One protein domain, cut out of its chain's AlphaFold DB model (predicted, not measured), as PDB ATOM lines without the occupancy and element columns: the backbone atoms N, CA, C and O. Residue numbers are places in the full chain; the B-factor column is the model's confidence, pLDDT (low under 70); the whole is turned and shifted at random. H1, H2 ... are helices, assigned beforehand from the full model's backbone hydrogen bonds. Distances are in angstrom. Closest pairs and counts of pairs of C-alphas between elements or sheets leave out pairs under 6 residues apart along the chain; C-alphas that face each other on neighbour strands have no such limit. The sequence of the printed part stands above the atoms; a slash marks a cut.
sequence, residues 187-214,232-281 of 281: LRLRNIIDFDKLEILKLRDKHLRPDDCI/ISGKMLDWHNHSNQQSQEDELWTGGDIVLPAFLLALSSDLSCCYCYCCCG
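Overview. This is residues 187 to 214 and 232 to 281 of the 281 residues of the protein "Hypothetical protein" of Polarella glacialis (UniProt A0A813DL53). This is a mostly loop-built domain with little regular structure: H2 and H3 pack on each other at a steep angle, while short H1 lies apart among loops. Residues 269 to 281 form a tail toward one end of the long axis. The printed part has 78 residues, 29 of them in three named helices, H1, H2 and H3 in chain order, with no named strand; the class is all helix. It is compact, with a radius of gyration of the C-alphas of 12.2 A, yet elongated, spanning 40 by 24 by 23 A.

Arrangement. H1, residues 195 to 200, is apart from H2, residues 232 to 245, and from H3, residues 260 to 268. H2 and H3 touch, closest at the C-alphas of Met 236 and Ala 266, 5.0 A apart. They run opposite ways at a steep tilt of 55 degrees. In H1, H2 and H3 every O i to N i+4 pair is within hydrogen-bond range.

Along the chain. H1 begins at C-alpha 195 (89.508, 153.413, 122.729). H2 is 19.9 A long and H3 12.5 A, ending at C-alpha 268 (78.503, 145.766, 122.769).

Size, cuts and confidence. Residues 215 to 231 are not printed; C-alphas 214 and 232 are 16.7 A apart across the cut. The link from H2 to H3 is long. pLDDT is under 70 in residues 245 to 250, 254 to 256 and 269 to 281.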
ATOM      1  N   LEU A 187      78.120 161.051 131.103       86.00
ATOM      2  CA  LEU A 187      79.390 160.386 130.857       86.00
ATOM      3  C   LEU A 187      79.375 159.769 129.453       86.00
ATOM      4  O   LEU A 187      78.345 159.261 128.999       86.00
ATOM      5  N   ARG A 188      80.508 159.831 128.751       89.00
ATOM      6  CA  ARG A 188      80.710 159.190 127.443       89.00
ATOM      7  C   ARG A 188      81.600 157.971 127.592       89.00
ATOM      8  O   ARG A 188      82.411 157.921 128.513       89.00
ATOM      9  N   LEU A 189      81.508 157.025 126.656       88.81
ATOM     10  CA  LEU A 189      82.368 155.838 126.676       88.81
ATOM     11  C   LEU A 189      83.857 156.212 126.705       88.81
ATOM     12  O   LEU A 189      84.602 155.622 127.475       88.81
ATOM     13  N   ARG A 190      84.283 157.243 125.961       89.69
ATOM     14  CA  ARG A 190      85.674 157.747 125.970       89.69
ATOM     15  C   ARG A 190      86.195 158.193 127.338       89.69
ATOM     16  O   ARG A 190      87.395 158.359 127.500       89.69
ATOM     17  N   ASN A 191      85.305 158.490 128.287       88.75
ATOM     18  CA  ASN A 191      85.703 158.937 129.620       88.75
ATOM     19  C   ASN A 191      86.038 157.771 130.552       88.75
ATOM     20  O   ASN A 191      86.573 158.013 131.626       88.75
ATOM     21  N   ILE A 192      85.683 156.547 130.162       87.12
ATOM     22  CA  ILE A 192      85.850 155.352 130.986       87.12
ATOM     23  C   ILE A 192      86.648 154.275 130.264       87.12
ATOM     24  O   ILE A 192      87.466 153.637 130.898       87.12
ATOM     25  N   ILE A 193      86.477 154.103 128.955       88.81
ATOM     26  CA  ILE A 193      87.165 153.097 128.142       88.81
ATOM     27  C   ILE A 193      88.249 153.774 127.304       88.81
ATOM     28  O   ILE A 193      87.994 154.793 126.653       88.81
ATOM     29  N   ASP A 194      89.433 153.172 127.274       90.00
ATOM     30  CA  ASP A 194      90.540 153.583 126.417       90.00
ATOM     31  C   ASP A 194      90.356 153.005 125.002       90.00
ATOM     32  O   ASP A 194      90.680 151.851 124.704       90.00
ATOM     33  N   PHE A 195      89.777 153.815 124.113       89.31
ATOM     34  CA  PHE A 195      89.508 153.413 122.729       89.31
ATOM     35  C   PHE A 195      90.774 153.264 121.884       89.31
ATOM     36  O   PHE A 195      90.762 152.471 120.941       89.31
ATOM     37  N   ASP A 196      91.847 153.985 122.213       90.06
ATOM     38  CA  ASP A 196      93.110 153.878 121.486       90.06
ATOM     39  C   ASP A 196      93.751 152.519 121.785       90.06
ATOM     40  O   ASP A 196      94.163 151.807 120.865       90.06
ATOM     41  N   LYS A 197      93.719 152.076 123.050       88.44
ATOM     42  CA  LYS A 197      94.149 150.722 123.428       88.44
ATOM     43  C   LYS A 197      93.297 149.629 122.803       88.44
ATOM     44  O   LYS A 197      93.851 148.653 122.301       88.44
ATOM     45  N   LEU A 198      91.970 149.781 122.783       88.12
ATOM     46  CA  LEU A 198      91.098 148.807 122.113       88.12
ATOM     47  C   LEU A 198      91.440 148.654 120.625       88.12
ATOM     48  O   LEU A 198      91.372 147.543 120.096       88.12
ATOM     49  N   GLU A 199      91.811 149.743 119.950       89.06
ATOM     50  CA  GLU A 199      92.246 149.715 118.552       89.06
ATOM     51  C   GLU A 199      93.615 149.027 118.406       89.06
ATOM     52  O   GLU A 199      93.751 148.100 117.605       89.06
ATOM     53  N   ILE A 200      94.608 149.411 119.220       88.56
ATOM     54  CA  ILE A 200      95.965 148.830 119.215       88.56
ATOM     55  C   ILE A 200      95.916 147.313 119.449       88.56
ATOM     56  O   ILE A 200      96.582 146.548 118.745       88.56
ATOM     57  N   LEU A 201      95.086 146.870 120.396       84.62
ATOM     58  CA  LEU A 201      94.902 145.462 120.747       84.62
ATOM     59  C   LEU A 201      93.946 144.719 119.798       84.62
ATOM     60  O   LEU A 201      93.764 143.510 119.941       84.62
ATOM     61  N   LYS A 202      93.359 145.407 118.807       85.88
ATOM     62  CA  LYS A 202      92.380 144.861 117.845       85.88
ATOM     63  C   LYS A 202      91.149 144.240 118.514       85.88
ATOM     64  O   LYS A 202      90.570 143.281 118.010       85.88
ATOM     65  N   LEU A 203      90.749 144.810 119.647       84.25
ATOM     66  CA  LEU A 203      89.584 144.413 120.440       84.25
ATOM     67  C   LEU A 203      88.372 145.312 120.181       84.25
ATOM     68  O   LEU A 203      87.283 145.055 120.694       84.25
ATOM     69  N   ARG A 204      88.554 146.389 119.414       80.44
ATOM     70  CA  ARG A 204      87.510 147.376 119.180       80.44
ATOM     71  C   ARG A 204      86.361 146.809 118.350       80.44
ATOM     72  O   ARG A 204      86.523 146.421 117.193       80.44
ATOM     73  N   ASP A 205      85.164 146.895 118.917       80.19
ATOM     74  CA  ASP A 205      83.929 146.743 118.163       80.19
ATOM     75  C   ASP A 205      83.683 147.990 117.299       80.19
ATOM     76  O   ASP A 205      83.617 149.117 117.794       80.19
ATOM     77  N   LYS A 206      83.502 147.788 115.991       75.25
ATOM     78  CA  LYS A 206      83.215 148.859 115.022       75.25
ATOM     79  C   LYS A 206      81.918 149.626 115.314       75.25
ATOM     80  O   LYS A 206      81.747 150.738 114.820       75.25
ATOM     81  N   HIS A 207      81.001 149.033 116.072       76.31
ATOM     82  CA  HIS A 207      79.731 149.641 116.449       76.31
ATOM     83  C   HIS A 207      79.824 150.484 117.722       76.31
ATOM     84  O   HIS A 207      78.924 151.284 117.972       76.31
ATOM     85  N   LEU A 208      80.909 150.357 118.491       80.62
ATOM     86  CA  LEU A 208      81.175 151.217 119.637       80.62
ATOM     87  C   LEU A 208      81.862 152.506 119.201       80.62
ATOM     88  O   LEU A 208      82.964 152.501 118.634       80.62
ATOM     89  N   ARG A 209      81.232 153.638 119.521       86.44
ATOM     90  CA  ARG A 209      81.809 154.957 119.277       86.44
ATOM     91  C   ARG A 209      82.229 155.602 120.597       86.44
ATOM     92  O   ARG A 209      81.460 155.577 121.556       86.44
ATOM     93  N   PRO A 210      83.388 156.281 120.634       89.62
ATOM     94  CA  PRO A 210      83.854 156.983 121.832       89.62
ATOM     95  C   PRO A 210      82.836 157.985 122.416       89.62
ATOM     96  O   PRO A 210      82.807 158.206 123.625       89.62
ATOM     97  N   ASP A 211      81.978 158.575 121.572       89.88
ATOM     98  CA  ASP A 211      80.956 159.565 121.959       89.88
ATOM     99  C   ASP A 211      79.595 158.983 122.347       89.88
ATOM    100  O   ASP A 211      78.672 159.737 122.698       89.88
ATOM    101  N   ASP A 212      79.440 157.663 122.297       87.38
ATOM    102  CA  ASP A 212      78.212 157.043 122.767       87.38
ATOM    103  C   ASP A 212      78.038 157.306 124.273       87.38
ATOM    104  O   ASP A 212      78.996 157.415 125.046       87.38
ATOM    105  N   CYS A 213      76.783 157.496 124.680       88.56
ATOM    106  CA  CYS A 213      76.437 157.633 126.093       88.56
ATOM    107  C   CYS A 213      76.547 156.272 126.780       88.56
ATOM    108  O   CYS A 213      76.303 155.245 126.145       88.56
ATOM    109  N   ILE A 214      76.824 156.266 128.080       87.81
ATOM    110  CA  ILE A 214      76.869 155.016 128.841       87.81
ATOM    111  C   ILE A 214      75.460 154.443 129.055       87.81
ATOM    112  O   ILE A 214      74.462 155.175 129.104       87.81
ATOM    113  N   ILE A 232      76.180 136.885 128.855       92.19
ATOM    114  CA  ILE A 232      76.595 138.272 129.133       92.19
ATOM    115  C   ILE A 232      77.515 138.333 130.360       92.19
ATOM    116  O   ILE A 232      78.558 138.981 130.306       92.19
ATOM    117  N   SER A 233      77.190 137.606 131.436       92.56
ATOM    118  CA  SER A 233      78.042 137.530 132.634       92.56
ATOM    119  C   SER A 233      79.430 136.964 132.330       92.56
ATOM    120  O   SER A 233      80.425 137.471 132.835       92.56
ATOM    121  N   GLY A 234      79.513 135.935 131.477       91.81
ATOM    122  CA  GLY A 234      80.789 135.349 131.065       91.81
ATOM    123  C   GLY A 234      81.639 136.339 130.273       91.81
ATOM    124  O   GLY A 234      82.789 136.563 130.621       91.81
ATOM    125  N   LYS A 235      81.044 137.028 129.293       90.56
ATOM    126  CA  LYS A 235      81.725 138.084 128.523       90.56
ATOM    127  C   LYS A 235      82.227 139.221 129.410       90.56
ATOM    128  O   LYS A 235      83.298 139.766 129.173       90.56
ATOM    129  N   MET A 236      81.458 139.580 130.435       90.31
ATOM    130  CA  MET A 236      81.866 140.584 131.413       90.31
ATOM    131  C   MET A 236      83.097 140.131 132.208       90.31
ATOM    132  O   MET A 236      84.022 140.923 132.386       90.31
ATOM    133  N   LEU A 237      83.154 138.861 132.624       88.25
ATOM    134  CA  LEU A 237      84.357 138.288 133.239       88.25
ATOM    135  C   LEU A 237      85.529 138.233 132.264       88.25
ATOM    136  O   LEU A 237      86.646 138.524 132.668       88.25
ATOM    137  N   ASP A 238      85.294 137.896 130.998       87.81
ATOM    138  CA  ASP A 238      86.346 137.865 129.983       87.81
ATOM    139  C   ASP A 238      86.970 139.251 129.802       87.81
ATOM    140  O   ASP A 238      88.192 139.376 129.827       87.81
ATOM    141  N   TRP A 239      86.151 140.306 129.711       87.69
ATOM    142  CA  TRP A 239      86.637 141.687 129.652       87.69
ATOM    143  C   TRP A 239      87.392 142.092 130.913       87.69
ATOM    144  O   TRP A 239      88.482 142.656 130.812       87.69
ATOM    145  N   HIS A 240      86.842 141.778 132.088       85.00
ATOM    146  CA  HIS A 240      87.488 142.046 133.371       85.00
ATOM    147  C   HIS A 240      88.865 141.372 133.463       85.00
ATOM    148  O   HIS A 240      89.871 142.031 133.724       85.00
ATOM    149  N   ASN A 241      88.925 140.076 133.164       82.06
ATOM    150  CA  ASN A 241      90.154 139.294 133.176       82.06
ATOM    151  C   ASN A 241      91.150 139.786 132.131       82.06
ATOM    152  O   ASN A 241      92.341 139.851 132.421       82.06
ATOM    153  N   HIS A 242      90.679 140.155 130.937       80.19
ATOM    154  CA  HIS A 242      91.542 140.694 129.897       80.19
ATOM    155  C   HIS A 242      92.214 141.981 130.372       80.19
ATOM    156  O   HIS A 242      93.433 142.065 130.320       80.19
ATOM    157  N   SER A 243      91.454 142.944 130.901       77.56
ATOM    158  CA  SER A 243      92.023 144.194 131.421       77.56
ATOM    159  C   SER A 243      92.980 143.953 132.593       77.56
ATOM    160  O   SER A 243      94.067 144.522 132.633       77.56
ATOM    161  N   ASN A 244      92.646 143.033 133.502       71.25
ATOM    162  CA  ASN A 244      93.520 142.713 134.628       71.25
ATOM    163  C   ASN A 244      94.798 141.958 134.231       71.25
ATOM    164  O   ASN A 244      95.793 142.022 134.944       71.25
ATOM    165  N   GLN A 245      94.816 141.204 133.133       64.88
ATOM    166  CA  GLN A 245      96.037 140.524 132.684       64.88
ATOM    167  C   GLN A 245      97.050 141.491 132.054       64.88
ATOM    168  O   GLN A 245      98.247 141.199 132.047       64.88
ATOM    169  N   GLN A 246      96.594 142.646 131.569       63.06
ATOM    170  CA  GLN A 246      97.413 143.656 130.896       63.06
ATOM    171  C   GLN A 246      98.244 144.470 131.881       63.06
ATOM    172  O   GLN A 246      97.793 144.708 132.993       63.06
ATOM    173  N   SER A 247      99.459 144.909 131.526       60.25
ATOM    174  CA  SER A 247     100.280 145.765 132.403       60.25
ATOM    175  C   SER A 247      99.503 147.013 132.869       60.25
ATOM    176  O   SER A 247      98.498 147.376 132.268       60.25
ATOM    177  N   GLN A 248      99.929 147.684 133.945       62.88
ATOM    178  CA  GLN A 248      99.243 148.911 134.392       62.88
ATOM    179  C   GLN A 248      99.223 149.997 133.292       62.88
ATOM    180  O   GLN A 248      98.313 150.818 133.244       62.88
ATOM    181  N   GLU A 249     100.189 149.965 132.369       62.16
ATOM    182  CA  GLU A 249     100.241 150.849 131.199       62.16
ATOM    183  C   GLU A 249      99.246 150.435 130.102       62.16
ATOM    184  O   GLU A 249      98.822 151.283 129.322       62.16
ATOM    185  N   ASP A 250      98.789 149.182 130.099       66.56
ATOM    186  CA  ASP A 250      97.928 148.557 129.086       66.56
ATOM    187  C   ASP A 250      96.471 148.344 129.562       66.56
ATOM    188  O   ASP A 250      95.672 147.719 128.864       66.56
ATOM    189  N   GLU A 251      96.092 148.875 130.732       77.00
ATOM    190  CA  GLU A 251      94.725 148.758 131.272       77.00
ATOM    191  C   GLU A 251      93.690 149.355 130.303       77.00
ATOM    192  O   GLU A 251      93.890 150.451 129.774       77.00
ATOM    193  N   LEU A 252      92.583 148.649 130.056       83.31
ATOM    194  CA  LEU A 252      91.596 149.023 129.031       83.31
ATOM    195  C   LEU A 252      90.667 150.178 129.442       83.31
ATOM    196  O   LEU A 252      89.889 150.671 128.621       83.31
ATOM    197  N   TRP A 253      90.697 150.591 130.704       83.12
ATOM    198  CA  TRP A 253      89.853 151.650 131.252       83.12
ATOM    199  C   TRP A 253      90.541 152.364 132.411       83.12
ATOM    200  O   TRP A 253      91.551 151.906 132.934       83.12
ATOM    201  N   THR A 254      89.994 153.513 132.804       68.00
ATOM    202  CA  THR A 254      90.527 154.342 133.895       68.00
ATOM    203  C   THR A 254      89.416 154.721 134.875       68.00
ATOM    204  O   THR A 254      88.239 154.714 134.522       68.00
ATOM    205  N   GLY A 255      89.779 155.073 136.115       62.22
ATOM    206  CA  GLY A 255      88.833 155.643 137.087       62.22
ATOM    207  C   GLY A 255      88.363 154.712 138.208       62.22
ATOM    208  O   GLY A 255      87.442 155.075 138.932       62.22
ATOM    209  N   GLY A 256      88.988 153.545 138.389       63.94
ATOM    210  CA  GLY A 256      88.778 152.668 139.552       63.94
ATOM    211  C   GLY A 256      87.472 151.863 139.561       63.94
ATOM    212  O   GLY A 256      87.390 150.870 140.278       63.94
ATOM    213  N   ASP A 257      86.475 152.230 138.749       71.56
ATOM    214  CA  ASP A 257      85.299 151.395 138.488       71.56
ATOM    215  C   ASP A 257      85.660 150.302 137.474       71.56
ATOM    216  O   ASP A 257      85.804 150.551 136.278       71.56
ATOM    217  N   ILE A 258      85.830 149.079 137.974       75.25
ATOM    218  CA  ILE A 258      86.197 147.906 137.171       75.25
ATOM    219  C   ILE A 258      84.989 147.176 136.571       75.25
ATOM    220  O   ILE A 258      85.153 146.257 135.766       75.25
ATOM    221  N   VAL A 259      83.776 147.548 136.981       84.69
ATOM    222  CA  VAL A 259      82.543 146.813 136.687       84.69
ATOM    223  C   VAL A 259      81.820 147.448 135.513       84.69
ATOM    224  O   VAL A 259      81.445 146.756 134.564       84.69
ATOM    225  N   LEU A 260      81.649 148.769 135.541       87.25
ATOM    226  CA  LEU A 260      80.920 149.486 134.503       87.25
ATOM    227  C   LEU A 260      81.563 149.334 133.108       87.25
ATOM    228  O   LEU A 260      80.826 149.012 132.173       87.25
ATOM    229  N   PRO A 261      82.892 149.479 132.917       89.12
ATOM    230  CA  PRO A 261      83.515 149.267 131.607       89.12
ATOM    231  C   PRO A 261      83.324 147.838 131.085       89.12
ATOM    232  O   PRO A 261      82.933 147.653 129.931       89.12
ATOM    233  N   ALA A 262      83.516 146.831 131.945       89.56
ATOM    234  CA  ALA A 262      83.329 145.425 131.588       89.56
ATOM    235  C   ALA A 262      81.876 145.126 131.181       89.56
ATOM    236  O   ALA A 262      81.637 144.433 130.192       89.56
ATOM    237  N   PHE A 263      80.900 145.694 131.894       90.75
ATOM    238  CA  PHE A 263      79.483 145.593 131.542       90.75
ATOM    239  C   PHE A 263      79.183 146.216 130.171       90.75
ATOM    240  O   PHE A 263      78.533 145.589 129.335       90.75
ATOM    241  N   LEU A 264      79.677 147.429 129.909       90.06
ATOM    242  CA  LEU A 264      79.426 148.136 128.648       90.06
ATOM    243  C   LEU A 264      80.035 147.410 127.443       90.06
ATOM    244  O   LEU A 264      79.387 147.305 126.399       90.06
ATOM    245  N   LEU A 265      81.243 146.864 127.598       89.00
ATOM    246  CA  LEU A 265      81.915 146.064 126.570       89.00
ATOM    247  C   LEU A 265      81.262 144.684 126.383       89.00
ATOM    248  O   LEU A 265      81.187 144.170 125.266       89.00
ATOM    249  N   ALA A 266      80.728 144.072 127.444       89.62
ATOM    250  CA  ALA A 266      79.962 142.832 127.319       89.62
ATOM    251  C   ALA A 266      78.689 143.047 126.484       89.62
ATOM    252  O   ALA A 266      78.388 142.240 125.600       89.62
ATOM    253  N   LEU A 267      77.983 144.161 126.709       84.75
ATOM    254  CA  LEU A 267      76.771 144.507 125.963       84.75
ATOM    255  C   LEU A 267      77.023 144.870 124.497       84.75
ATOM    256  O   LEU A 267      76.120 144.702 123.678       84.75
ATOM    257  N   SER A 268      78.212 145.363 124.147       75.12
ATOM    258  CA  SER A 268      78.503 145.766 122.769       75.12
ATOM    259  C   SER A 268      78.620 144.583 121.813       75.12
ATOM    260  O   SER A 268      78.206 144.681 120.664       75.12
ATOM    261  N   SER A 269      79.123 143.454 122.317       58.78
ATOM    262  CA  SER A 269      79.374 142.244 121.529       58.78
ATOM    263  C   SER A 269      78.107 141.547 121.000       58.78
ATOM    264  O   SER A 269      78.214 140.710 120.106       58.78
ATOM    265  N   ASP A 270      76.919 141.893 121.515       50.38
ATOM    266  CA  ASP A 270      75.620 141.386 121.054       50.38
ATOM    267  C   ASP A 270      74.742 142.536 120.531       50.38
ATOM    268  O   ASP A 270      73.934 143.143 121.239       50.38
ATOM    269  N   LEU A 271      74.885 142.801 119.232       41.62
ATOM    270  CA  LEU A 271      74.255 143.866 118.434       41.62
ATOM    271  C   LEU A 271      72.724 143.847 118.307       41.62
ATOM    272  O   LEU A 271      72.170 144.401 117.360       41.62
ATOM    273  N   SER A 272      72.002 143.281 119.261       37.62
ATOM    274  CA  SER A 272      70.567 143.543 119.388       37.62
ATOM    275  C   SER A 272      70.247 144.518 120.520       37.62
ATOM    276  O   SER A 272      69.096 144.935 120.635       37.62
ATOM    277  N   CYS A 273      71.245 144.962 121.304       36.53
ATOM    278  CA  CYS A 273      71.081 146.003 122.321       36.53
ATOM    279  C   CYS A 273      70.908 147.367 121.632       36.53
ATOM    280  O   CYS A 273      71.762 148.246 121.726       36.53
ATOM    281  N   CYS A 274      69.782 147.574 120.926       36.91
ATOM    282  CA  CYS A 274      69.262 148.922 120.731       36.91
ATOM    283  C   CYS A 274      69.118 149.447 122.165       36.91
ATOM    284  O   CYS A 274      68.216 149.012 122.887       36.91
ATOM    285  N   TYR A 275      70.025 150.334 122.588       43.50
ATOM    286  CA  TYR A 275      69.854 151.162 123.774       43.50
ATOM    287  C   TYR A 275      68.400 151.608 123.764       43.50
ATOM    288  O   TYR A 275      68.006 152.335 122.843       43.50
ATOM    289  N   CYS A 276      67.578 151.091 124.680       36.06
ATOM    290  CA  CYS A 276      66.177 151.473 124.710       36.06
ATOM    291  C   CYS A 276      66.166 152.999 124.843       36.06
ATOM    292  O   CYS A 276      66.687 153.543 125.813       36.06
ATOM    293  N   TYR A 277      65.649 153.628 123.781       34.56
ATOM    294  CA  TYR A 277      65.626 155.047 123.407       34.56
ATOM    295  C   TYR A 277      66.626 155.651 122.403       34.56
ATOM    296  O   TYR A 277      66.405 156.817 122.082       34.56
ATOM    297  N   CYS A 278      67.638 154.984 121.813       33.53
ATOM    298  CA  CYS A 278      68.493 155.741 120.863       33.53
ATOM    299  C   CYS A 278      69.336 155.067 119.762       33.53
ATOM    300  O   CYS A 278      70.073 155.812 119.123       33.53
ATOM    301  N   CYS A 279      69.278 153.763 119.475       32.59
ATOM    302  CA  CYS A 279      70.127 153.211 118.389       32.59
ATOM    303  C   CYS A 279      69.390 152.524 117.237       32.59
ATOM    304  O   CYS A 279      70.020 151.805 116.473       32.59
ATOM    305  N   CYS A 280      68.089 152.759 117.086       28.42
ATOM    306  CA  CYS A 280      67.314 152.219 115.973       28.42
ATOM    307  C   CYS A 280      66.430 153.346 115.410       28.42
ATOM    308  O   CYS A 280      65.269 153.498 115.788       28.42
ATOM    309  N   GLY A 281      67.064 154.183 114.585       28.22
ATOM    310  CA  GLY A 281      66.476 155.170 113.682       28.22
ATOM    311  C   GLY A 281      67.188 155.065 112.343       28.22
ATOM    312  O   GLY A 281      68.425 154.874 112.381       28.22
TER     313      GLY A 281